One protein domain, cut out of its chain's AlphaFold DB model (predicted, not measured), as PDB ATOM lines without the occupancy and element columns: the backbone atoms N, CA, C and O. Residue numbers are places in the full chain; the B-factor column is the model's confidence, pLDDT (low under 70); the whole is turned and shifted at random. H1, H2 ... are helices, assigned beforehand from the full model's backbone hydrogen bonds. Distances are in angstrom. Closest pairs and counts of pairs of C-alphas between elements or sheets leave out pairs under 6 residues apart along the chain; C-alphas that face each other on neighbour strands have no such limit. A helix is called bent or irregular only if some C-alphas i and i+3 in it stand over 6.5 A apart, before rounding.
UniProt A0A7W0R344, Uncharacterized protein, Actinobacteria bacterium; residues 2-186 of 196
ATOM      1  N   HIS A   2     120.594  92.178  86.364       75.75
ATOM      2  CA  HIS A   2     119.195  91.757  86.620       75.75
ATOM      3  C   HIS A   2     118.166  92.902  86.635       75.75
ATOM      4  O   HIS A   2     117.049  92.722  86.163       75.75
ATOM      5  N   VAL A   3     118.537  94.086  87.138       80.00
ATOM      6  CA  VAL A   3     117.666  95.276  87.085       80.00
ATOM      7  C   VAL A   3     117.470  95.736  85.637       80.00
ATOM      8  O   VAL A   3     116.345  96.013  85.241       80.00
ATOM      9  N   ASP A   4     118.530  95.721  84.823       84.25
ATOM     10  CA  ASP A   4     118.450  96.073  83.396       84.25
ATOM     11  C   ASP A   4     117.519  95.133  82.626       84.25
ATOM     12  O   ASP A   4     116.767  95.571  81.759       84.25
ATOM     13  N   GLN A   5     117.543  93.840  82.963       83.19
ATOM     14  CA  GLN A   5     116.627  92.858  82.395       83.19
ATOM     15  C   GLN A   5     115.181  93.152  82.805       83.19
ATOM     16  O   GLN A   5     114.324  93.238  81.931       83.19
ATOM     17  N   ALA A   6     114.921  93.399  84.092       82.06
ATOM     18  CA  ALA A   6     113.584  93.754  84.571       82.06
ATOM     19  C   ALA A   6     113.054  95.042  83.919       82.06
ATOM     20  O   ALA A   6     111.889  95.109  83.524       82.06
ATOM     21  N   LEU A   7     113.913  96.047  83.741       85.06
ATOM     22  CA  LEU A   7     113.561  97.285  83.053       85.06
ATOM     23  C   LEU A   7     113.268  97.037  81.569       85.06
ATOM     24  O   LEU A   7     112.274  97.536  81.047       85.06
ATOM     25  N   ARG A   8     114.083  96.221  80.889       86.94
ATOM     26  CA  ARG A   8     113.857  95.846  79.487       86.94
ATOM     27  C   ARG A   8     112.539  95.087  79.315       86.94
ATOM     28  O   ARG A   8     111.803  95.398  78.381       86.94
ATOM     29  N   THR A   9     112.212  94.155  80.213       84.38
ATOM     30  CA  THR A   9     110.925  93.437  80.222       84.38
ATOM     31  C   THR A   9     109.755  94.405  80.420       84.38
ATOM     32  O   THR A   9     108.769  94.337  79.684       84.38
ATOM     33  N   ALA A  10     109.871  95.336  81.376       84.94
ATOM     34  CA  ALA A  10     108.843  96.336  81.655       84.94
ATOM     35  C   ALA A  10     108.605  97.275  80.466       84.94
ATOM     36  O   ALA A  10     107.456  97.544  80.135       84.94
ATOM     37  N   LEU A  11     109.671  97.740  79.806       88.31
ATOM     38  CA  LEU A  11     109.584  98.662  78.671       88.31
ATOM     39  C   LEU A  11     109.068  97.981  77.400       88.31
ATOM     40  O   LEU A  11     108.200  98.530  76.727       88.31
ATOM     41  N   ARG A  12     109.552  96.772  77.088       87.69
ATOM     42  CA  ARG A  12     109.122  96.003  75.907       87.69
ATOM     43  C   ARG A  12     107.621  95.718  75.918       87.69
ATOM     44  O   ARG A  12     106.984  95.781  74.874       87.69
ATOM     45  N   ASN A  13     107.066  95.451  77.098       85.69
ATOM     46  CA  ASN A  13     105.658  95.103  77.280       85.69
ATOM     47  C   ASN A  13     104.857  96.215  77.969       85.69
ATOM     48  O   ASN A  13     103.775  95.957  78.506       85.69
ATOM     49  N   PHE A  14     105.378  97.448  77.966       87.62
ATOM     50  CA  PHE A  14     104.830  98.538  78.766       87.62
ATOM     51  C   PHE A  14     103.360  98.794  78.451       87.62
ATOM     52  O   PHE A  14     102.554  98.867  79.369       87.62
ATOM     53  N   SER A  15     102.987  98.851  77.170       88.12
ATOM     54  CA  SER A  15     101.601  99.082  76.751       88.12
ATOM     55  C   SER A  15     100.645  98.025  77.305       88.12
ATOM     56  O   SER A  15      99.571  98.362  77.797       88.12
ATOM     57  N   THR A  16     101.040  96.750  77.292       86.94
ATOM     58  CA  THR A  16     100.209  95.659  77.811       86.94
ATOM     59  C   THR A  16     100.074  95.742  79.329       86.94
ATOM     60  O   THR A  16      98.962  95.648  79.845       86.94
ATOM     61  N   PHE A  17     101.172  95.970  80.054       87.75
ATOM     62  CA  PHE A  17     101.131  96.116  81.511       87.75
ATOM     63  C   PHE A  17     100.377  97.373  81.952       87.75
ATOM     64  O   PHE A  17      99.569  97.307  82.877       87.75
ATOM     65  N   PHE A  18     100.580  98.489  81.254       89.44
ATOM     66  CA  PHE A  18      99.834  99.725  81.446       89.44
ATOM     67  C   PHE A  18      98.336  99.474  81.295       89.44
ATOM     68  O   PHE A  18      97.584  99.817  82.195       89.44
ATOM     69  N   LEU A  19      97.895  98.814  80.217       87.94
ATOM     70  CA  LEU A  19      96.478  98.507  80.000       87.94
ATOM     71  C   LEU A  19      95.898  97.586  81.081       87.94
ATOM     72  O   LEU A  19      94.770  97.803  81.523       87.94
ATOM     73  N   ILE A  20      96.660  96.583  81.532       87.25
ATOM     74  CA  ILE A  20      96.248  95.697  82.631       87.25
ATOM     75  C   ILE A  20      95.970  96.513  83.895       87.25
ATOM     76  O   ILE A  20      94.927  96.330  84.520       87.25
ATOM     77  N   VAL A  21      96.881  97.413  84.265       89.12
ATOM     78  CA  VAL A  21      96.731  98.223  85.477       89.12
ATOM     79  C   VAL A  21      95.666  99.305  85.291       89.12
ATOM     80  O   VAL A  21      94.803  99.456  86.154       89.12
ATOM     81  N   ALA A  22      95.680 100.013  84.159       88.62
ATOM     82  CA  ALA A  22      94.769 101.111  83.847       88.62
ATOM     83  C   ALA A  22      93.305 100.674  83.907       88.62
ATOM     84  O   ALA A  22      92.484 101.400  84.464       88.62
ATOM     85  N   LEU A  23      92.986  99.468  83.420       89.19
ATOM     86  CA  LEU A  23      91.629  98.920  83.469       89.19
ATOM     87  C   LEU A  23      91.055  98.898  84.892       89.19
ATOM     88  O   LEU A  23      89.847  99.032  85.072       89.19
ATOM     89  N   VAL A  24      91.912  98.757  85.901       87.31
ATOM     90  CA  VAL A  24      91.506  98.772  87.302       87.31
ATOM     91  C   VAL A  24      91.672 100.162  87.901       87.31
ATOM     92  O   VAL A  24      90.700 100.730  88.388       87.31
ATOM     93  N   THR A  25      92.881 100.725  87.877       86.69
ATOM     94  CA  THR A  25      93.177 101.961  88.614       86.69
ATOM     95  C   THR A  25      92.436 103.149  88.025       86.69
ATOM     96  O   THR A  25      91.783 103.878  88.764       86.69
ATOM     97  N   VAL A  26      92.458 103.338  86.704       86.94
ATOM     98  CA  VAL A  26      91.758 104.464  86.068       86.94
ATOM     99  C   VAL A  26      90.257 104.329  86.290       86.94
ATOM    100  O   VAL A  26      89.634 105.276  86.755       86.94
ATOM    101  N   THR A  27      89.686 103.145  86.065       85.88
ATOM    102  CA  THR A  27      88.247 102.908  86.256       85.88
ATOM    103  C   THR A  27      87.802 103.169  87.695       85.88
ATOM    104  O   THR A  27      86.818 103.872  87.908       85.88
ATOM    105  N   LEU A  28      88.530 102.659  88.695       86.50
ATOM    106  CA  LEU A  28      88.193 102.874  90.106       86.50
ATOM    107  C   LEU A  28      88.303 104.344  90.515       86.50
ATOM    108  O   LEU A  28      87.427 104.849  91.217       86.50
ATOM    109  N   ASN A  29      89.353 105.035  90.068       84.19
ATOM    110  CA  ASN A  29      89.526 106.449  90.390       84.19
ATOM    111  C   ASN A  29      88.484 107.318  89.680       84.19
ATOM    112  O   ASN A  29      87.940 108.221  90.308       84.19
ATOM    113  N   LEU A  30      88.142 107.021  88.423       84.56
ATOM    114  CA  LEU A  30      87.072 107.716  87.709       84.56
ATOM    115  C   LEU A  30      85.709 107.484  88.364       84.56
ATOM    116  O   LEU A  30      84.978 108.446  88.562       84.56
ATOM    117  N   LEU A  31      85.379 106.249  88.762       85.19
ATOM    118  CA  LEU A  31      84.140 105.952  89.492       85.19
ATOM    119  C   LEU A  31      84.050 106.750  90.795       85.19
ATOM    120  O   LEU A  31      83.007 107.323  91.098       85.19
ATOM    121  N   TRP A  32      85.148 106.834  91.546       80.56
ATOM    122  CA  TRP A  32      85.216 107.686  92.731       80.56
ATOM    123  C   TRP A  32      85.026 109.168  92.388       80.56
ATOM    124  O   TRP A  32      84.258 109.852  93.060       80.56
ATOM    125  N   GLY A  33      85.657 109.641  91.310       76.06
ATOM    126  CA  GLY A  33      85.489 110.999  90.796       76.06
ATOM    127  C   GLY A  33      84.037 111.331  90.452       76.06
ATOM    128  O   GLY A  33      83.555 112.382  90.856       76.06
ATOM    129  N   VAL A  34      83.322 110.414  89.789       82.50
ATOM    130  CA  VAL A  34      81.893 110.560  89.460       82.50
ATOM    131  C   VAL A  34      81.042 110.641  90.730       82.50
ATOM    132  O   VAL A  34      80.208 111.532  90.862       82.50
ATOM    133  N   VAL A  35      81.254 109.731  91.688       79.25
ATOM    134  CA  VAL A  35      80.452 109.665  92.926       79.25
ATOM    135  C   VAL A  35      80.629 110.917  93.792       79.25
ATOM    136  O   VAL A  35      79.693 111.325  94.478       79.25
ATOM    137  N   TYR A  36      81.812 111.533  93.763       73.50
ATOM    138  CA  TYR A  36      82.142 112.704  94.577       73.50
ATOM    139  C   TYR A  36      82.379 113.974  93.747       73.50
ATOM    140  O   TYR A  36      83.040 114.897  94.229       73.50
ATOM    141  N   GLN A  37      81.810 114.046  92.536       70.81
ATOM    142  CA  GLN A  37      81.996 115.157  91.595       70.81
ATOM    143  C   GLN A  37      81.713 116.524  92.234       70.81
ATOM    144  O   GLN A  37      82.525 117.432  92.105       70.81
ATOM    145  N   ASP A  38      80.645 116.640  93.030       63.81
ATOM    146  CA  ASP A  38      80.243 117.901  93.671       63.81
ATOM    147  C   ASP A  38      81.254 118.351  94.733       63.81
ATOM    148  O   ASP A  38      81.493 119.542  94.933       63.81
ATOM    149  N   VAL A  39      81.889 117.389  95.410       63.34
ATOM    150  CA  VAL A  39      82.912 117.660  96.426       63.34
ATOM    151  C   VAL A  39      84.223 118.073  95.775       63.34
ATOM    152  O   VAL A  39      84.920 118.902  96.350       63.34
ATOM    153  N   ILE A  40      84.564 117.508  94.614       58.97
ATOM    154  CA  ILE A  40      85.789 117.829  93.869       58.97
ATOM    155  C   ILE A  40      85.636 119.180  93.158       58.97
ATOM    156  O   ILE A  40      86.470 120.055  93.354       58.97
ATOM    157  N   ALA A  41      84.521 119.397  92.454       58.41
ATOM    158  CA  ALA A  41      84.224 120.642  91.747       58.41
ATOM    159  C   ALA A  41      84.128 121.857  92.687       58.41
ATOM    160  O   ALA A  41      84.595 122.939  92.350       58.41
ATOM    161  N   THR A  42      83.582 121.693  93.900       55.06
ATOM    162  CA  THR A  42      83.532 122.797  94.883       55.06
ATOM    163  C   THR A  42      84.878 123.023  95.587       55.06
ATOM    164  O   THR A  42      85.138 124.099  96.125       55.06
ATOM    165  N   ARG A  43      85.746 122.004  95.610       50.34
ATOM    166  CA  ARG A  43      87.081 122.068  96.218       50.34
ATOM    167  C   ARG A  43      88.075 122.867  95.374       50.34
ATOM    168  O   ARG A  43      88.954 123.496  95.953       50.34
ATOM    169  N   ASP A  44      87.909 122.895  94.055       48.59
ATOM    170  CA  ASP A  44      88.848 123.547  93.130       48.59
ATOM    171  C   ASP A  44      88.805 125.083  93.132       48.59
ATOM    172  O   ASP A  44      89.645 125.713  92.497       48.59
ATOM    173  N   ILE A  45      87.918 125.725  93.906       49.34
ATOM    174  CA  ILE A  45      87.922 127.193  93.967       49.34
ATOM    175  C   ILE A  45      89.152 127.739  94.716       49.34
ATOM    176  O   ILE A  45      89.560 128.841  94.378       49.34
ATOM    177  N   HIS A  46      89.803 127.028  95.653       42.75
ATOM    178  CA  HIS A  46      91.065 127.482  96.283       42.75
ATOM    179  C   HIS A  46      91.986 126.301  96.661       42.75
ATOM    180  O   HIS A  46      91.587 125.383  97.376       42.75
ATOM    181  N   GLY A  47      93.247 126.368  96.223       43.00
ATOM    182  CA  GLY A  47      94.260 125.299  96.249       43.00
ATOM    183  C   GLY A  47      94.787 124.810  97.608       43.00
ATOM    184  O   GLY A  47      95.859 124.217  97.649       43.00
ATOM    185  N   ASP A  48      94.062 124.985  98.713       45.62
ATOM    186  CA  ASP A  48      94.565 124.720 100.074       45.62
ATOM    187  C   ASP A  48      93.958 123.487 100.761       45.62
ATOM    188  O   ASP A  48      93.814 123.389 101.978       45.62
ATOM    189  N   ILE A  49      93.633 122.459  99.987       44.06
ATOM    190  CA  ILE A  49      92.988 121.249 100.512       44.06
ATOM    191  C   ILE A  49      93.920 120.340 101.312       44.06
ATOM    192  O   ILE A  49      93.460 119.646 102.221       44.06
ATOM    193  N   GLN A  50      95.210 120.311 100.987       46.22
ATOM    194  CA  GLN A  50      96.169 119.541 101.785       46.22
ATOM    195  C   GLN A  50      96.501 120.248 103.112       46.22
ATOM    196  O   GLN A  50      96.937 119.581 104.048       46.22
ATOM    197  N   ASN A  51      96.206 121.553 103.207       48.03
ATOM    198  CA  ASN A  51      96.517 122.414 104.352       48.03
ATOM    199  C   ASN A  51      95.299 122.766 105.223       48.03
ATOM    200  O   ASN A  51      95.476 123.247 106.341       48.03
ATOM    201  N   LEU A  52      94.070 122.518 104.755       45.69
ATOM    202  CA  LEU A  52      92.857 122.788 105.530       45.69
ATOM    203  C   LEU A  52      92.821 121.934 106.817       45.69
ATOM    204  O   LEU A  52      92.935 120.699 106.744       45.69
ATOM    205  N   PRO A  53      92.633 122.554 108.002       43.38
ATOM    206  CA  PRO A  53      92.494 121.831 109.258       43.38
ATOM    207  C   PRO A  53      91.374 120.792 109.171       43.38
ATOM    208  O   PRO A  53      90.323 121.013 108.562       43.38
ATOM    209  N   LYS A  54      91.574 119.632 109.808       49.50
ATOM    210  CA  LYS A  54      90.513 118.623 109.932       49.50
ATOM    211  C   LYS A  54      89.281 119.281 110.576       49.50
ATOM    212  O   LYS A  54      89.344 119.658 111.739       49.50
ATOM    213  N   GLY A  55      88.165 119.368 109.847       44.34
ATOM    214  CA  GLY A  55      86.869 119.775 110.407       44.34
ATOM    215  C   GLY A  55      86.271 121.092 109.902       44.34
ATOM    216  O   GLY A  55      85.207 121.471 110.399       44.34
ATOM    217  N   GLU A  56      86.867 121.770 108.921       44.31
ATOM    218  CA  GLU A  56      86.257 122.947 108.278       44.31
ATOM    219  C   GLU A  56      85.514 122.587 106.982       44.31
ATOM    220  O   GLU A  56      85.941 121.730 106.209       44.31
ATOM    221  N   GLY A  57      84.341 123.198 106.786       47.12
ATOM    222  CA  GLY A  57      83.529 123.049 105.574       47.12
ATOM    223  C   GLY A  57      83.808 124.191 104.600       47.12
ATOM    224  O   GLY A  57      84.083 125.307 105.030       47.12
ATOM    225  N   VAL A  58      83.710 123.922 103.299       52.53
ATOM    226  CA  VAL A  58      83.865 124.930 102.236       52.53
ATOM    227  C   VAL A  58      82.471 125.371 101.767       52.53
ATOM    228  O   VAL A  58      81.514 124.598 101.857       52.53
ATOM    229  N   ARG A  59      82.322 126.620 101.302       47.88
ATOM    230  CA  ARG A  59      81.050 127.182 100.801       47.88
ATOM    231  C   ARG A  59      80.376 126.205  99.823       47.88
ATOM    232  O   ARG A  59      80.950 125.895  98.792       47.88
ATOM    233  N   GLY A  60      79.172 125.731 100.153       49.69
ATOM    234  CA  GLY A  60      78.390 124.813  99.309       49.69
ATOM    235  C   GLY A  60      78.543 123.315  99.612       49.69
ATOM    236  O   GLY A  60      77.704 122.540  99.166       49.69
ATOM    237  N   VAL A  61      79.525 122.888 100.424       55.28
ATOM    238  CA  VAL A  61      79.728 121.466 100.773       55.28
ATOM    239  C   VAL A  61      79.882 121.284 102.285       55.28
ATOM    240  O   VAL A  61      80.853 121.718 102.906       55.28
ATOM    241  N   GLY A  62      78.911 120.599 102.896       54.78
ATOM    242  CA  GLY A  62      78.922 120.301 104.330       54.78
ATOM    243  C   GLY A  62      80.084 119.388 104.746       54.78
ATOM    244  O   GLY A  62      80.520 118.522 103.988       54.78
ATOM    245  N   LYS A  63      80.544 119.528 105.996       62.94
ATOM    246  CA  LYS A  63      81.672 118.770 106.586       62.94
ATOM    247  C   LYS A  63      81.585 117.253 106.343       62.94
ATOM    248  O   LYS A  63      82.568 116.623 105.960       62.94
ATOM    249  N   GLY A  64      80.386 116.683 106.472       59.75
ATOM    250  CA  GLY A  64      80.151 115.251 106.256       59.75
ATOM    251  C   GLY A  64      80.316 114.783 104.804       59.75
ATOM    252  O   GLY A  64      80.535 113.601 104.563       59.75
ATOM    253  N   ALA A  65      80.229 115.665 103.806       59.09
ATOM    254  CA  ALA A  65      80.508 115.305 102.412       59.09
ATOM    255  C   ALA A  65      82.022 115.243 102.134       59.09
ATOM    256  O   ALA A  65      82.478 114.321 101.461       59.09
ATOM    257  N   ILE A  66      82.810 116.141 102.739       64.12
ATOM    258  CA  ILE A  66      84.283 116.128 102.659       64.12
ATOM    259  C   ILE A  66      84.851 114.881 103.346       64.12
ATOM    260  O   ILE A  66      85.733 114.209 102.808       64.12
ATOM    261  N   GLU A  67      84.330 114.546 104.525       67.50
ATOM    262  CA  GLU A  67      84.756 113.365 105.271       67.50
ATOM    263  C   GLU A  67      84.393 112.067 104.534       67.50
ATOM    264  O   GLU A  67      85.245 111.193 104.373       67.50
ATOM    265  N   ARG A  68      83.184 111.981 103.956       67.50
ATOM    266  CA  ARG A  68      82.787 110.857 103.088       67.50
ATOM    267  C   ARG A  68      83.666 110.723 101.848       67.50
ATOM    268  O   ARG A  68      84.048 109.605 101.526       67.50
ATOM    269  N   ALA A  69      84.042 111.821 101.193       67.75
ATOM    270  CA  ALA A  69      84.969 111.771 100.062       67.75
ATOM    271  C   ALA A  69      86.357 111.252 100.484       67.75
ATOM    272  O   ALA A  69      86.964 110.452  99.771       67.75
ATOM    273  N   ARG A  70      86.839 111.636 101.679       72.06
ATOM    274  CA  ARG A  70      88.100 111.130 102.247       72.06
ATOM    275  C   ARG A  70      88.037 109.629 102.527       72.06
ATOM    276  O   ARG A  70      88.955 108.909 102.144       72.06
ATOM    277  N   TYR A  71      86.964 109.154 103.159       76.12
ATOM    278  CA  TYR A  71      86.734 107.720 103.362       76.12
ATOM    279  C   TYR A  71      86.592 106.973 102.032       76.12
ATOM    280  O   TYR A  71      87.179 105.908 101.877       76.12
ATOM    281  N   GLY A  72      85.907 107.558 101.048       73.50
ATOM    282  CA  GLY A  72      85.819 107.023  99.690       73.50
ATOM    283  C   GLY A  72      87.197 106.825  99.057       73.50
ATOM    284  O   GLY A  72      87.463 105.765  98.502       73.50
ATOM    285  N   GLY A  73      88.106 107.790  99.220       74.25
ATOM    286  CA  GLY A  73      89.487 107.665  98.745       74.25
ATOM    287  C   GLY A  73      90.247 106.518  99.421       74.25
ATOM    288  O   GLY A  73      90.957 105.767  98.754       74.25
ATOM    289  N   TRP A  74      90.051 106.319 100.729       78.81
ATOM    290  CA  TRP A  74      90.617 105.171 101.450       78.81
ATOM    291  C   TRP A  74      90.043 103.832 100.983       78.81
ATOM    292  O   TRP A  74      90.789 102.861 100.880       78.81
ATOM    293  N   ILE A  75      88.747 103.774 100.670       82.00
ATOM    294  CA  ILE A  75      88.102 102.571 100.129       82.00
ATOM    295  C   ILE A  75      88.682 102.233  98.755       82.00
ATOM    296  O   ILE A  75      89.029 101.078  98.517       82.00
ATOM    297  N   VAL A  76      88.842 103.227  97.874       81.88
ATOM    298  CA  VAL A  76      89.480 103.033  96.562       81.88
ATOM    299  C   VAL A  76      90.895 102.501  96.736       81.88
ATOM    300  O   VAL A  76      91.243 101.509  96.107       81.88
ATOM    301  N   LEU A  77      91.688 103.092  97.632       81.94
ATOM    302  CA  LEU A  77      93.042 102.617  97.914       81.94
ATOM    303  C   LEU A  77      93.052 101.176  98.445       81.94
ATOM    304  O   LEU A  77      93.870 100.365  98.013       81.94
ATOM    305  N   ALA A  78      92.147 100.840  99.366       83.69
ATOM    306  CA  ALA A  78      92.019  99.484  99.890       83.69
ATOM    307  C   ALA A  78      91.645  98.489  98.780       83.69
ATOM    308  O   ALA A  78      92.185  97.384  98.735       83.69
ATOM    309  N   LEU A  79      90.771  98.893  97.857       85.38
ATOM    310  CA  LEU A  79      90.363  98.083  96.716       85.38
ATOM    311  C   LEU A  79      91.502  97.912  95.700       85.38
ATOM    312  O   LEU A  79      91.757  96.797  95.254       85.38
ATOM    313  N   GLU A  80      92.241  98.979  95.391       84.81
ATOM    314  CA  GLU A  80      93.457  98.928  94.571       84.81
ATOM    315  C   GLU A  80      94.478  97.956  95.177       84.81
ATOM    316  O   GLU A  80      94.975  97.071  94.481       84.81
ATOM    317  N   ALA A  81      94.727  98.056  96.489       84.94
ATOM    318  CA  ALA A  81      95.629  97.166  97.215       84.94
ATOM    319  C   ALA A  81      95.151  95.703  97.193       84.94
ATOM    320  O   ALA A  81      95.952  94.793  96.962       84.94
ATOM    321  N   ALA A  82      93.849  95.465  97.371       84.19
ATOM    322  CA  ALA A  82      93.250  94.134  97.304       84.19
ATOM    323  C   ALA A  82      93.343  93.510  95.900       84.19
ATOM    324  O   ALA A  82      93.404  92.285  95.773       84.19
ATOM    325  N   LEU A  83      93.393  94.337  94.849       86.12
ATOM    326  CA  LEU A  83      93.515  93.906  93.455       86.12
ATOM    327  C   LEU A  83      94.971  93.741  92.990       86.12
ATOM    328  O   LEU A  83      95.199  93.105  91.959       86.12
ATOM    329  N   LEU A  84      95.972  94.198  93.754       84.19
ATOM    330  CA  LEU A  84      97.392  94.001  93.420       84.19
ATOM    331  C   LEU A  84      97.776  92.537  93.146       84.19
ATOM    332  O   LEU A  84      98.460  92.289  92.149       84.19
ATOM    333  N   PRO A  85      97.347  91.531  93.941       83.12
ATOM    334  CA  PRO A  85      97.666  90.133  93.651       83.12
ATOM    335  C   PRO A  85      97.091  89.666  92.309       83.12
ATOM    336  O   PRO A  85      97.674  88.802  91.651       83.12
ATOM    337  N   LEU A  86      95.948  90.225  91.911       84.38
ATOM    338  CA  LEU A  86      95.269  89.930  90.656       84.38
ATOM    339  C   LEU A  86      96.047  90.524  89.474       84.38
ATOM    340  O   LEU A  86      96.378  89.802  88.533       84.38
ATOM    341  N   MET A  87      96.440  91.796  89.583       84.44
ATOM    342  CA  MET A  87      97.282  92.477  88.592       84.44
ATOM    343  C   MET A  87      98.643  91.800  88.441       84.44
ATOM    344  O   MET A  87      99.122  91.616  87.326       84.44
ATOM    345  N   LEU A  88      99.253  91.365  89.547       85.31
ATOM    346  CA  LEU A  88     100.520  90.635  89.527       85.31
ATOM    347  C   LEU A  88     100.403  89.318  88.754       85.31
ATOM    348  O   LEU A  88     101.312  88.958  88.009       85.31
ATOM    349  N   ARG A  89      99.279  88.601  88.890       83.50
ATOM    350  CA  ARG A  89      99.020  87.382  88.109       83.50
ATOM    351  C   ARG A  89      98.836  87.675  86.624       83.50
ATOM    352  O   ARG A  89      99.441  86.977  85.816       83.50
ATOM    353  N   ALA A  90      98.043  88.687  86.274       83.75
ATOM    354  CA  ALA A  90      97.845  89.093  84.883       83.75
ATOM    355  C   ALA A  90      99.175  89.517  84.232       83.75
ATOM    356  O   ALA A  90      99.533  89.032  83.161       83.75
ATOM    357  N   THR A  91      99.968  90.330  84.937       83.81
ATOM    358  CA  THR A  91     101.296  90.792  84.497       83.81
ATOM    359  C   THR A  91     102.253  89.619  84.298       83.81
ATOM    360  O   THR A  91     102.911  89.529  83.266       83.81
ATOM    361  N   ARG A  92     102.286  88.667  85.243       83.12
ATOM    362  CA  ARG A  92     103.098  87.449  85.115       83.12
ATOM    363  C   ARG A  92     102.720  86.653  83.869       83.12
ATOM    364  O   ARG A  92     103.604  86.214  83.149       83.12
ATOM    365  N   ARG A  93     101.426  86.488  83.598       81.19
ATOM    366  CA  ARG A  93     100.948  85.760  82.414       81.19
ATOM    367  C   ARG A  93     101.317  86.455  81.112       81.19
ATOM    368  O   ARG A  93     101.721  85.784  80.171       81.19
ATOM    369  N   ALA A  94     101.203  87.778  81.065       82.38
ATOM    370  CA  ALA A  94     101.647  88.549  79.911       82.38
ATOM    371  C   ALA A  94     103.166  88.406  79.689       82.38
ATOM    372  O   ALA A  94     103.584  88.217  78.551       82.38
ATOM    373  N   ALA A  95     103.974  88.392  80.754       82.69
ATOM    374  CA  ALA A  95     105.410  88.119  80.650       82.69
ATOM    375  C   ALA A  95     105.709  86.681  80.171       82.69
ATOM    376  O   ALA A  95     106.539  86.487  79.291       82.69
ATOM    377  N   GLU A  96     105.000  85.672  80.689       82.69
ATOM    378  CA  GLU A  96     105.139  84.271  80.249       82.69
ATOM    379  C   GLU A  96     104.765  84.084  78.764       82.69
ATOM    380  O   GLU A  96     105.426  83.328  78.054       82.69
ATOM    381  N   ALA A  97     103.731  84.778  78.275       81.88
ATOM    382  CA  ALA A  97     103.332  84.733  76.866       81.88
ATOM    383  C   ALA A  97     104.397  85.344  75.941       81.88
ATOM    384  O   ALA A  97     104.696  84.778  74.890       81.88
ATOM    385  N   ASP A  98     104.993  86.461  76.359       81.88
ATOM    386  CA  ASP A  98     106.068  87.145  75.637       81.88
ATOM    387  C   ASP A  98     107.353  86.297  75.570       81.88
ATOM    388  O   ASP A  98     108.022  86.230  74.538       81.88
ATOM    389  N   GLU A  99     107.678  85.579  76.646       80.81
ATOM    390  CA  GLU A  99     108.794  84.627  76.661       80.81
ATOM    391  C   GLU A  99     108.567  83.408  75.764       80.81
ATOM    392  O   GLU A  99     109.522  82.885  75.191       80.81
ATOM    393  N   ALA A 100     107.317  82.966  75.620       80.38
ATOM    394  CA  ALA A 100     106.936  81.891  74.708       80.38
ATOM    395  C   ALA A 100     106.913  82.331  73.227       80.38
ATOM    396  O   ALA A 100     106.644  81.511  72.351       80.38
ATOM    397  N   GLY A 101     107.188  83.609  72.936       79.56
ATOM    398  CA  GLY A 101     107.166  84.167  71.581       79.56
ATOM    399  C   GLY A 101     105.766  84.524  71.070       79.56
ATOM    400  O   GLY A 101     105.601  84.785  69.878       79.56
ATOM    401  N   HIS A 102     104.753  84.545  71.939       81.75
ATOM    402  CA  HIS A 102     103.408  85.012  71.601       81.75
ATOM    403  C   HIS A 102     103.267  86.519  71.844       81.75
ATOM    404  O   HIS A 102     103.965  87.096  72.670       81.75
ATOM    405  N   ILE A 103     102.317  87.165  71.156       78.50
ATOM    406  CA  ILE A 103     102.019  88.589  71.364       78.50
ATOM    407  C   ILE A 103     101.221  88.744  72.674       78.50
ATOM    408  O   ILE A 103     100.091  88.243  72.758       78.50
ATOM    409  N   PRO A 104     101.752  89.430  73.702       79.56
ATOM    410  CA  PRO A 104     101.074  89.567  74.984       79.56
ATOM    411  C   PRO A 104      99.914  90.564  74.882       79.56
ATOM    412  O   PRO A 104     100.112  91.749  74.614       79.56
ATOM    413  N   THR A 105      98.688  90.102  75.143       84.25
ATOM    414  CA  THR A 105      97.477  90.941  75.108       84.25
ATOM    415  C   THR A 105      96.882  91.137  76.500       84.25
ATOM    416  O   THR A 105      96.814  90.207  77.307       84.25
ATOM    417  N   ALA A 106      96.403  92.354  76.788       79.25
ATOM    418  CA  ALA A 106      95.820  92.683  78.089       79.25
ATOM    419  C   ALA A 106      94.555  91.847  78.364       79.25
ATOM    420  O   ALA A 106      94.442  91.231  79.422       79.25
ATOM    421  N   LEU A 107      93.649  91.736  77.387       79.50
ATOM    422  CA  LEU A 107      92.424  90.936  77.509       79.50
ATOM    423  C   LEU A 107      92.714  89.437  77.691       79.50
ATOM    424  O   LEU A 107      92.120  88.800  78.561       79.50
ATOM    425  N   GLY A 108      93.674  88.888  76.936       75.38
ATOM    426  CA  GLY A 108      94.096  87.493  77.083       75.38
ATOM    427  C   GLY A 108      94.704  87.208  78.458       75.38
ATOM    428  O   GLY A 108      94.433  86.166  79.056       75.38
ATOM    429  N   SER A 109      95.462  88.166  79.005       77.50
ATOM    430  CA  SER A 109      96.052  88.037  80.338       77.50
ATOM    431  C   SER A 109      94.999  87.999  81.450       77.50
ATOM    432  O   SER A 109      95.144  87.196  82.368       77.50
ATOM    433  N   TRP A 110      93.916  88.781  81.335       79.94
ATOM    434  CA  TRP A 110      92.807  88.820  82.295       79.94
ATOM    435  C   TRP A 110      91.934  87.559  82.256       79.94
ATOM    436  O   TRP A 110      91.594  87.029  83.314       79.94
ATOM    437  N   GLY A 111      91.626  87.023  81.069       69.94
ATOM    438  CA  GLY A 111      90.813  85.804  80.926       69.94
ATOM    439  C   GLY A 111      91.415  84.574  81.619       69.94
ATOM    440  O   GLY A 111      90.695  83.723  82.138       69.94
ATOM    441  N   ALA A 112      92.745  84.508  81.716       60.41
ATOM    442  CA  ALA A 112      93.462  83.403  82.352       60.41
ATOM    443  C   ALA A 112      93.685  83.573  83.870       60.41
ATOM    444  O   ALA A 112      94.168  82.643  84.524       60.41
ATOM    445  N   VAL A 113      93.331  84.724  84.462       66.50
ATOM    446  CA  VAL A 113      93.495  84.996  85.908       66.50
ATOM    447  C   VAL A 113      92.604  84.095  86.778       66.50
ATOM    448  O   VAL A 113      92.958  83.803  87.924       66.50
ATOM    449  N   ILE A 114      91.493  83.605  86.216       61.75
ATOM    450  CA  ILE A 114      90.555  82.655  86.844       61.75
ATOM    451  C   ILE A 114      91.149  81.225  86.900       61.75
ATOM    452  O   ILE A 114      90.658  80.360  87.622       61.75
ATOM    453  N   GLY A 115      92.263  80.972  86.201       54.88
ATOM    454  CA  GLY A 115      92.966  79.688  86.179       54.88
ATOM    455  C   GLY A 115      93.867  79.410  87.396       54.88
ATOM    456  O   GLY A 115      94.288  80.307  88.127       54.88
ATOM    457  N   ARG A 116      94.176  78.117  87.590       51.31
ATOM    458  CA  ARG A 116      94.908  77.508  88.724       51.31
ATOM    459  C   ARG A 116      96.038  78.376  89.309       51.31
ATOM    460  O   ARG A 116      96.952  78.814  88.614       51.31
ATOM    461  N   ARG A 117      96.006  78.526  90.639       51.00
ATOM    462  CA  ARG A 117      97.025  79.181  91.476       51.00
ATOM    463  C   ARG A 117      98.347  78.399  91.378       51.00
ATOM    464  O   ARG A 117      98.494  77.368  92.027       51.00
ATOM    465  N   SER A 118      99.293  78.884  90.572       50.53
ATOM    466  CA  SER A 118     100.657  78.341  90.547       50.53
ATOM    467  C   SER A 118     101.326  78.577  91.907       50.53
ATOM    468  O   SER A 118     101.367  79.712  92.397       50.53
ATOM    469  N   ARG A 119     101.768  77.494  92.555       47.88
ATOM    470  CA  ARG A 119     102.583  77.530  93.776       47.88
ATOM    471  C   ARG A 119     104.010  77.851  93.351       47.88
ATOM    472  O   ARG A 119     104.623  77.070  92.640       47.88
ATOM    473  N   ASP A 120     104.507  78.998  93.791       53.19
ATOM    474  CA  ASP A 120     105.865  79.450  93.506       53.19
ATOM    475  C   ASP A 120     106.690  79.353  94.789       53.19
ATOM    476  O   ASP A 120     106.463  80.114  95.734       53.19
ATOM    477  N   SER A 121     107.632  78.415  94.815       46.69
ATOM    478  CA  SER A 121     108.669  78.290  95.839       46.69
ATOM    479  C   SER A 121     110.014  78.575  95.181       46.69
ATOM    480  O   SER A 121     110.558  77.728  94.478       46.69
ATOM    481  N   GLY A 122     110.525  79.786  95.362       54.31
ATOM    482  CA  GLY A 122     111.846  80.174  94.888       54.31
ATOM    483  C   GLY A 122     112.377  81.338  95.712       54.31
ATOM    484  O   GLY A 122     111.594  82.180  96.168       54.31
ATOM    485  N   ASP A 123     113.693  81.374  95.898       59.09
ATOM    486  CA  ASP A 123     114.364  82.454  96.612       59.09
ATOM    487  C   ASP A 123     114.146  83.792  95.897       59.09
ATOM    488  O   ASP A 123     114.310  83.926  94.678       59.09
ATOM    489  N   ARG A 124     113.729  84.798  96.674       66.56
ATOM    490  CA  ARG A 124     113.440  86.150  96.184       66.56
ATOM    491  C   ARG A 124     114.655  87.043  96.366       66.56
ATOM    492  O   ARG A 124     115.096  87.287  97.486       66.56
ATOM    493  N   ARG A 125     115.135  87.635  95.275       73.75
ATOM    494  CA  ARG A 125     116.120  88.721  95.318       73.75
ATOM    495  C   ARG A 125     115.415  90.044  95.571       73.75
ATOM    496  O   ARG A 125     115.042  90.761  94.643       73.75
ATOM    497  N   ILE A 126     115.256  90.365  96.852       78.06
ATOM    498  CA  ILE A 126     114.556  91.567  97.331       78.06
ATOM    499  C   ILE A 126     115.123  92.855  96.703       78.06
ATOM    500  O   ILE A 126     114.363  93.784  96.443       78.06
ATOM    501  N   SER A 127     116.417  92.898  96.368       81.88
ATOM    502  CA  SER A 127     117.070  94.072  95.770       81.88
ATOM    503  C   SER A 127     116.488  94.501  94.415       81.88
ATOM    504  O   SER A 127     116.341  95.697  94.180       81.88
ATOM    505  N   VAL A 128     116.103  93.560  93.542       81.75
ATOM    506  CA  VAL A 128     115.509  93.883  92.226       81.75
ATOM    507  C   VAL A 128     114.094  94.432  92.394       81.75
ATOM    508  O   VAL A 128     113.751  95.448  91.792       81.75
ATOM    509  N   ALA A 129     113.294  93.802  93.259       84.50
ATOM    510  CA  ALA A 129     111.950  94.279  93.572       84.50
ATOM    511  C   ALA A 129     111.991  95.681  94.196       84.50
ATOM    512  O   ALA A 129     111.198  96.540  93.819       84.50
ATOM    513  N   PHE A 130     112.946  95.933  95.096       86.56
ATOM    514  CA  PHE A 130     113.115  97.233  95.738       86.56
ATOM    515  C   PHE A 130     113.541  98.324  94.748       86.56
ATOM    516  O   PHE A 130     112.934  99.390  94.728       86.56
ATOM    517  N   ALA A 131     114.524  98.055  93.882       86.50
ATOM    518  CA  ALA A 131     114.973  99.017  92.872       86.50
ATOM    519  C   ALA A 131     113.845  99.400  91.898       86.50
ATOM    520  O   ALA A 131     113.627 100.578  91.620       86.50
ATOM    521  N   MET A 132     113.079  98.413  91.428       87.06
ATOM    522  CA  MET A 132     111.942  98.649  90.534       87.06
ATOM    523  C   MET A 132     110.767  99.333  91.244       87.06
ATOM    524  O   MET A 132     110.076 100.145  90.632       87.06
ATOM    525  N   ALA A 133     110.549  99.057  92.534       87.38
ATOM    526  CA  ALA A 133     109.572  99.777  93.345       87.38
ATOM    527  C   ALA A 133     109.979 101.244  93.550       87.38
ATOM    528  O   ALA A 133     109.143 102.131  93.404       87.38
ATOM    529  N   ALA A 134     111.259 101.519  93.815       89.12
ATOM    530  CA  ALA A 134     111.775 102.884  93.895       89.12
ATOM    531  C   ALA A 134     111.599 103.622  92.558       89.12
ATOM    532  O   ALA A 134     111.121 104.754  92.535       89.12
ATOM    533  N   PHE A 135     111.891 102.957  91.437       88.38
ATOM    534  CA  PHE A 135     111.644 103.510  90.107       88.38
ATOM    535  C   PHE A 135     110.153 103.791  89.862       88.38
ATOM    536  O   PHE A 135     109.801 104.865  89.381       88.38
ATOM    537  N   ALA A 136     109.263 102.880  90.267       88.81
ATOM    538  CA  ALA A 136     107.818 103.088  90.195       88.81
ATOM    539  C   ALA A 136     107.371 104.323  90.995       88.81
ATOM    540  O   ALA A 136     106.553 105.098  90.508       88.81
ATOM    541  N   VAL A 137     107.930 104.551  92.189       90.56
ATOM    542  CA  VAL A 137     107.644 105.754  92.989       90.56
ATOM    543  C   VAL A 137     108.068 107.021  92.247       90.56
ATOM    544  O   VAL A 137     107.299 107.978  92.204       90.56
ATOM    545  N   VAL A 138     109.245 107.028  91.614       92.75
ATOM    546  CA  VAL A 138     109.707 108.170  90.807       92.75
ATOM    547  C   VAL A 138     108.759 108.436  89.635       92.75
ATOM    548  O   VAL A 138     108.341 109.576  89.435       92.75
ATOM    549  N   VAL A 139     108.364 107.395  88.895       89.31
ATOM    550  CA  VAL A 139     107.400 107.510  87.786       89.31
ATOM    551  C   VAL A 139     106.056 108.041  88.281       89.31
ATOM    552  O   VAL A 139     105.490 108.939  87.662       89.31
ATOM    553  N   TRP A 140     105.560 107.532  89.410       91.00
ATOM    554  CA  TRP A 140     104.308 107.985  90.010       91.00
ATOM    555  C   TRP A 140     104.362 109.464  90.401       91.00
ATOM    556  O   TRP A 140     103.430 110.208  90.094       91.00
ATOM    557  N   LEU A 141     105.455 109.903  91.034       87.19
ATOM    558  CA  LEU A 141     105.657 111.301  91.413       87.19
ATOM    559  C   LEU A 141     105.676 112.209  90.181       87.19
ATOM    560  O   LEU A 141     104.933 113.186  90.138       87.19
ATOM    561  N   LEU A 142     106.464 111.865  89.157       88.19
ATOM    562  CA  LEU A 142     106.552 112.648  87.921       88.19
ATOM    563  C   LEU A 142     105.207 112.719  87.191       88.19
ATOM    564  O   LEU A 142     104.778 113.803  86.802       88.19
ATOM    565  N   ALA A 143     104.513 111.589  87.053       87.31
ATOM    566  CA  ALA A 143     103.203 111.539  86.411       87.31
ATOM    567  C   ALA A 143     102.151 112.347  87.183       87.31
ATOM    568  O   ALA A 143     101.341 113.039  86.571       87.31
ATOM    569  N   SER A 144     102.185 112.303  88.517       82.25
ATOM    570  CA  SER A 144     101.276 113.082  89.364       82.25
ATOM    571  C   SER A 144     101.555 114.580  89.258       82.25
ATOM    572  O   SER A 144     100.620 115.367  89.152       82.25
ATOM    573  N   LEU A 145     102.830 114.987  89.238       84.56
ATOM    574  CA  LEU A 145     103.220 116.387  89.054       84.56
ATOM    575  C   LEU A 145     102.752 116.920  87.697       84.56
ATOM    576  O   LEU A 145     102.080 117.946  87.647       84.56
ATOM    577  N   ILE A 146     103.047 116.200  86.612       82.94
ATOM    578  CA  ILE A 146     102.624 116.583  85.256       82.94
ATOM    579  C   ILE A 146     101.097 116.625  85.164       82.94
ATOM    580  O   ILE A 146     100.532 117.584  84.647       82.94
ATOM    581  N   GLY A 147     100.420 115.610  85.698       78.75
ATOM    582  CA  GLY A 147      98.966 115.540  85.692       78.75
ATOM    583  C   GLY A 147      98.309 116.700  86.439       78.75
ATOM    584  O   GLY A 147      97.361 117.291  85.932       78.75
ATOM    585  N   ASN A 148      98.848 117.082  87.598       76.88
ATOM    586  CA  ASN A 148      98.347 118.222  88.366       76.88
ATOM    587  C   ASN A 148      98.595 119.559  87.652       76.88
ATOM    588  O   ASN A 148      97.740 120.439  87.703       76.88
ATOM    589  N   LEU A 149      99.725 119.706  86.948       80.88
ATOM    590  CA  LEU A 149      99.984 120.884  86.113       80.88
ATOM    591  C   LEU A 149      98.971 121.002  84.970       80.88
ATOM    592  O   LEU A 149      98.528 122.102  84.659       80.88
ATOM    593  N   ILE A 150      98.572 119.877  84.368       77.69
ATOM    594  CA  ILE A 150      97.523 119.849  83.339       77.69
ATOM    595  C   ILE A 150      96.160 120.183  83.955       77.69
ATOM    596  O   ILE A 150      95.420 120.982  83.387       77.69
ATOM    597  N   ALA A 151      95.842 119.614  85.122       73.00
ATOM    598  CA  ALA A 151      94.581 119.859  85.821       73.00
ATOM    599  C   ALA A 151      94.359 121.348  86.128       73.00
ATOM    600  O   ALA A 151      93.240 121.829  85.998       73.00
ATOM    601  N   ALA A 152      95.427 122.088  86.438       71.06
ATOM    602  CA  ALA A 152      95.363 123.519  86.729       71.06
ATOM    603  C   ALA A 152      94.906 124.396  85.544       71.06
ATOM    604  O   ALA A 152      94.533 125.547  85.747       71.06
ATOM    605  N   VAL A 153      94.953 123.883  84.308       77.12
ATOM    606  CA  VAL A 153      94.591 124.627  83.083       77.12
ATOM    607  C   VAL A 153      93.175 124.271  82.600       77.12
ATOM    608  O   VAL A 153      92.664 124.849  81.642       77.12
ATOM    609  N   VAL A 154      92.521 123.306  83.245       73.69
ATOM    610  CA  VAL A 154      91.245 122.743  82.801       73.69
ATOM    611  C   VAL A 154      90.072 123.500  83.424       73.69
ATOM    612  O   VAL A 154      90.098 123.857  84.593       73.69
ATOM    613  N   SER A 155      89.016 123.726  82.637       71.12
ATOM    614  CA  SER A 155      87.798 124.404  83.093       71.12
ATOM    615  C   SER A 155      87.071 123.633  84.202       71.12
ATOM    616  O   SER A 155      86.906 122.413  84.091       71.12
ATOM    617  N   ASP A 156      86.508 124.359  85.169       66.25
ATOM    618  CA  ASP A 156      85.831 123.844  86.373       66.25
ATOM    619  C   ASP A 156      84.805 122.725  86.108       66.25
ATOM    620  O   ASP A 156      84.684 121.782  86.888       66.25
ATOM    621  N   GLY A 157      84.098 122.769  84.971       65.00
ATOM    622  CA  GLY A 157      83.078 121.773  84.617       65.00
ATOM    623  C   GLY A 157      83.608 120.347  84.394       65.00
ATOM    624  O   GLY A 157      82.851 119.385  84.510       65.00
ATOM    625  N   VAL A 158      84.901 120.193  84.090       73.06
ATOM    626  CA  VAL A 158      85.558 118.894  83.839       73.06
ATOM    627  C   VAL A 158      86.786 118.659  84.724       73.06
ATOM    628  O   VAL A 158      87.425 117.610  84.616       73.06
ATOM    629  N   ALA A 159      87.093 119.585  85.637       68.25
ATOM    630  CA  ALA A 159      88.220 119.473  86.562       68.25
ATOM    631  C   ALA A 159      88.156 118.177  87.391       68.25
ATOM    632  O   ALA A 159      89.159 117.479  87.539       68.25
ATOM    633  N   TRP A 160      86.951 117.761  87.801       68.31
ATOM    634  CA  TRP A 160      86.740 116.512  88.538       68.31
ATOM    635  C   TRP A 160      87.218 115.262  87.781       68.31
ATOM    636  O   TRP A 160      87.799 114.363  88.393       68.31
ATOM    637  N   VAL A 161      87.029 115.214  86.454       76.56
ATOM    638  CA  VAL A 161      87.480 114.099  85.600       76.56
ATOM    639  C   VAL A 161      88.996 114.047  85.584       76.56
ATOM    640  O   VAL A 161      89.590 112.975  85.704       76.56
ATOM    641  N   VAL A 162      89.624 115.212  85.438       75.50
ATOM    642  CA  VAL A 162      91.074 115.317  85.306       75.50
ATOM    643  C   VAL A 162      91.742 114.995  86.636       75.50
ATOM    644  O   VAL A 162      92.610 114.132  86.666       75.50
ATOM    645  N   VAL A 163      91.279 115.562  87.751       72.31
ATOM    646  CA  VAL A 163      91.818 115.282  89.092       72.31
ATOM    647  C   VAL A 163      91.702 113.796  89.450       72.31
ATOM    648  O   VAL A 163      92.677 113.179  89.890       72.31
ATOM    649  N   ALA A 164      90.536 113.185  89.220       74.56
ATOM    650  CA  ALA A 164      90.342 111.755  89.453       74.56
ATOM    651  C   ALA A 164      91.196 110.897  88.499       74.56
ATOM    652  O   ALA A 164      91.825 109.918  88.912       74.56
ATOM    653  N   GLY A 165      91.270 111.289  87.227       77.81
ATOM    654  CA  GLY A 165      92.045 110.606  86.197       77.81
ATOM    655  C   GLY A 165      93.550 110.627  86.462       77.81
ATOM    656  O   GLY A 165      94.201 109.596  86.301       77.81
ATOM    657  N   VAL A 166      94.104 111.748  86.935       84.19
ATOM    658  CA  VAL A 166      95.545 111.918  87.192       84.19
ATOM    659  C   VAL A 166      96.069 110.850  88.146       84.19
ATOM    660  O   VAL A 166      97.065 110.196  87.835       84.19
ATOM    661  N   ARG A 167      95.378 110.599  89.266       81.44
ATOM    662  CA  ARG A 167      95.789 109.555  90.220       81.44
ATOM    663  C   ARG A 167      95.751 108.166  89.582       81.44
ATOM    664  O   ARG A 167      96.717 107.411  89.700       81.44
ATOM    665  N   GLY A 168      94.657 107.839  88.892       83.38
ATOM    666  CA  GLY A 168      94.482 106.536  88.247       83.38
ATOM    667  C   GLY A 168      95.516 106.266  87.151       83.38
ATOM    668  O   GLY A 168      96.066 105.164  87.086       83.38
ATOM    669  N   VAL A 169      95.821 107.281  86.337       87.44
ATOM    670  CA  VAL A 169      96.822 107.230  85.262       87.44
ATOM    671  C   VAL A 169      98.236 107.170  85.834       87.44
ATOM    672  O   VAL A 169      99.026 106.340  85.393       87.44
ATOM    673  N   ALA A 170      98.558 107.972  86.852       87.75
ATOM    674  CA  ALA A 170      99.870 107.932  87.498       87.75
ATOM    675  C   ALA A 170     100.164 106.543  88.089       87.75
ATOM    676  O   ALA A 170     101.265 106.016  87.925       87.75
ATOM    677  N   LEU A 171      99.169 105.914  88.722       85.50
ATOM    678  CA  LEU A 171      99.278 104.533  89.193       85.50
ATOM    679  C   LEU A 171      99.428 103.540  88.033       85.50
ATOM    680  O   LEU A 171     100.276 102.653  88.113       85.50
ATOM    681  N   ALA A 172      98.665 103.710  86.950       88.31
ATOM    682  CA  ALA A 172      98.755 102.861  85.761       88.31
ATOM    683  C   ALA A 172     100.126 102.916  85.075       88.31
ATOM    684  O   ALA A 172     100.588 101.905  84.551       88.31
ATOM    685  N   LEU A 173     100.791 104.072  85.105       88.81
ATOM    686  CA  LEU A 173     102.145 104.250  84.580       88.81
ATOM    687  C   LEU A 173     103.210 103.637  85.502       88.81
ATOM    688  O   LEU A 173     104.192 103.077  85.022       88.81
ATOM    689  N   ALA A 174     103.024 103.730  86.820       88.19
ATOM    690  CA  ALA A 174     104.026 103.339  87.809       88.19
ATOM    691  C   ALA A 174     104.002 101.847  88.184       88.19
ATOM    692  O   ALA A 174     105.045 101.189  88.226       88.19
ATOM    693  N   LEU A 175     102.817 101.298  88.461       87.81
ATOM    694  CA  LEU A 175     102.640  99.919  88.935       87.81
ATOM    695  C   LEU A 175     103.251  98.846  88.023       87.81
ATOM    696  O   LEU A 175     103.800  97.892  88.581       87.81
ATOM    697  N   PRO A 176     103.241  98.963  86.677       89.75
ATOM    698  CA  PRO A 176     103.928  98.017  85.802       89.75
ATOM    699  C   PRO A 176     105.375  97.734  86.218       89.75
ATOM    700  O   PRO A 176     105.781  96.576  86.276       89.75
ATOM    701  N   PHE A 177     106.135  98.766  86.592       88.62
ATOM    702  CA  PHE A 177     107.531  98.610  87.000       88.62
ATOM    703  C   PHE A 177     107.656  97.821  88.304       88.62
ATOM    704  O   PHE A 177     108.439  96.874  88.379       88.62
ATOM    705  N   ALA A 178     106.838  98.142  89.310       88.56
ATOM    706  CA  ALA A 178     106.829  97.415  90.577       88.56
ATOM    707  C   ALA A 178     106.418  95.943  90.391       88.56
ATOM    708  O   ALA A 178     107.057  95.045  90.939       88.56
ATOM    709  N   LEU A 179     105.386  95.678  89.580       86.56
ATOM    710  CA  LEU A 179     104.893  94.326  89.307       86.56
ATOM    711  C   LEU A 179     105.941  93.480  88.577       86.56
ATOM    712  O   LEU A 179     106.206  92.349  88.990       86.56
ATOM    713  N   VAL A 180     106.586  94.035  87.548       86.50
ATOM    714  CA  VAL A 180     107.677  93.360  86.826       86.50
ATOM    715  C   VAL A 180     108.869  93.114  87.744       86.50
ATOM    716  O   VAL A 180     109.406  92.011  87.751       86.50
ATOM    717  N   GLY A 181     109.232  94.077  88.596       84.50
ATOM    718  CA  GLY A 181     110.280  93.888  89.599       84.50
ATOM    719  C   GLY A 181     110.006  92.717  90.540       84.50
ATOM    720  O   GLY A 181     110.911  91.941  90.840       84.50
ATOM    721  N   VAL A 182     108.753  92.527  90.965       85.81
ATOM    722  CA  VAL A 182     108.354  91.374  91.788       85.81
ATOM    723  C   VAL A 182     108.425  90.060  91.000       85.81
ATOM    724  O   VAL A 182     108.817  89.037  91.566       85.81
ATOM    725  N   ILE A 183     108.080  90.064  89.711       84.81
ATOM    726  CA  ILE A 183     108.156  88.876  88.846       84.81
ATOM    727  C   ILE A 183     109.618  88.465  88.619       84.81
ATOM    728  O   ILE A 183     109.973  87.321  88.894       84.81
ATOM    729  N   GLU A 184     110.461  89.405  88.204       83.06
ATOM    730  CA  GLU A 184     111.872  89.198  87.841       83.06
ATOM    731  C   GLU A 184     112.793  89.043  89.063       83.06
ATOM    732  O   GLU A 184     113.892  88.502  88.967       83.06
ATOM    733  N   SER A 185     112.348  89.461  90.256       81.25
ATOM    734  CA  SER A 185     113.073  89.190  91.509       81.25
ATOM    735  C   SER A 185     113.136  87.703  91.870       81.25
ATOM    736  O   SER A 185     113.904  87.317  92.757       81.25
ATOM    737  N   LYS A 186     112.334  86.858  91.218       74.75
ATOM    738  CA  LYS A 186     112.360  85.412  91.428       74.75
ATOM    739  C   LYS A 186     113.521  84.820  90.649       74.75
ATOM    740  O   LYS A 186     113.589  84.944  89.429       74.75
TER     741      LYS A 186
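Overview. This is residues 2 to 186 of the 196 residues of an uncharacterized protein of Actinobacteria bacterium (UniProt A0A7W0R344). The longest helix, the bent H4, runs along one side of an elongated helical body in which H7 is in the middle, with H6 on one side of it and H2 on the other. H1, H4b and H5 gather at one end, while the short H3 and the loop of residues 44 to 62 make the opposite end. The printed part has 185 residues with seven named helices, H1 to H7 in chain order, and no named strand; the class is all helix. It is only just compact, close to loose, with a radius of gyration of the C-alphas of 18.7 A, and spans 58 by 31 by 28 A.

Along the chain. By its hydrogen bonds H4 was assigned as one helix, residues 63 to 99, but it is bent, with C-alphas 82 and 85 7.0 A apart. Its arms are H4a, residues 63 to 82, 28.8 A long, and H4b, residues 85 to 99, 21.0 A. H7, residues 156 to 184, is 43.4 A long, ends at C-alpha 184 (111.872, 89.198, 87.841), and is irregular, with C-alphas 157 and 160 7.5 A apart. H6, residues 126 to 151, is 36.5 A long. H2, residues 14 to 35, is 30.3 A long, with a kink of 40 degrees near residue 21. H1, residues 2 to 12, begins at C-alpha 2 (119.195, 91.757, 86.620). H3 is residues 37 to 43. H5, residues 106 to 114, is only just irregular, with C-alphas 111 and 114 6.7 A apart.

Arrangement. H4a and H4b stand at a steep tilt of 41 degrees. Residues 72 to 80 of H4a touch H2, opposite ways at a shallow tilt of 24 degrees, the closest C-alphas being those of Leu 28 and Val 76, 6.6 A. H4a is apart from H6 and H7. H4b touches H5, closest at the C-alphas of Ala 90 and Ser 109, 5.0 A. The hub, H7, touches five helices. Among them, H2 comes to 4.1 A at the C-alphas of Val 26 and Gly 168, at a steep tilt of 37 degrees, only just past shallow. H6 and H7 form a helical hairpin at a shallow tilt of 14 degrees, closest at the C-alphas of Ala 129 and Gly 181, 4.3 A. H1 touches H7 at the C-alphas of Ala 6 and Glu 184, 5.9 A, and H3 touches it at those of Ile 40 and Trp 160, 5.6 A. Every O i to N i+4 pair is within hydrogen-bond range in H1, H3, H4a, H4b and H6, against 16 of 18 in H2, 18 of 25 in H7 and 2 of 5 in H5, where 3 of 6 O i to N i+3 pairs are.

Size, cuts and confidence. The C-alphas farthest apart, those of Arg 59 and Ala 100, are 58.3 A apart. The printed part has no cut; the links H3 to H4 and H5 to H6 are long. Mean pLDDT of the printed part is 75.4, with residues 38 to 69, 111 to 124, 156 to 157 and 159 to 160 under 70.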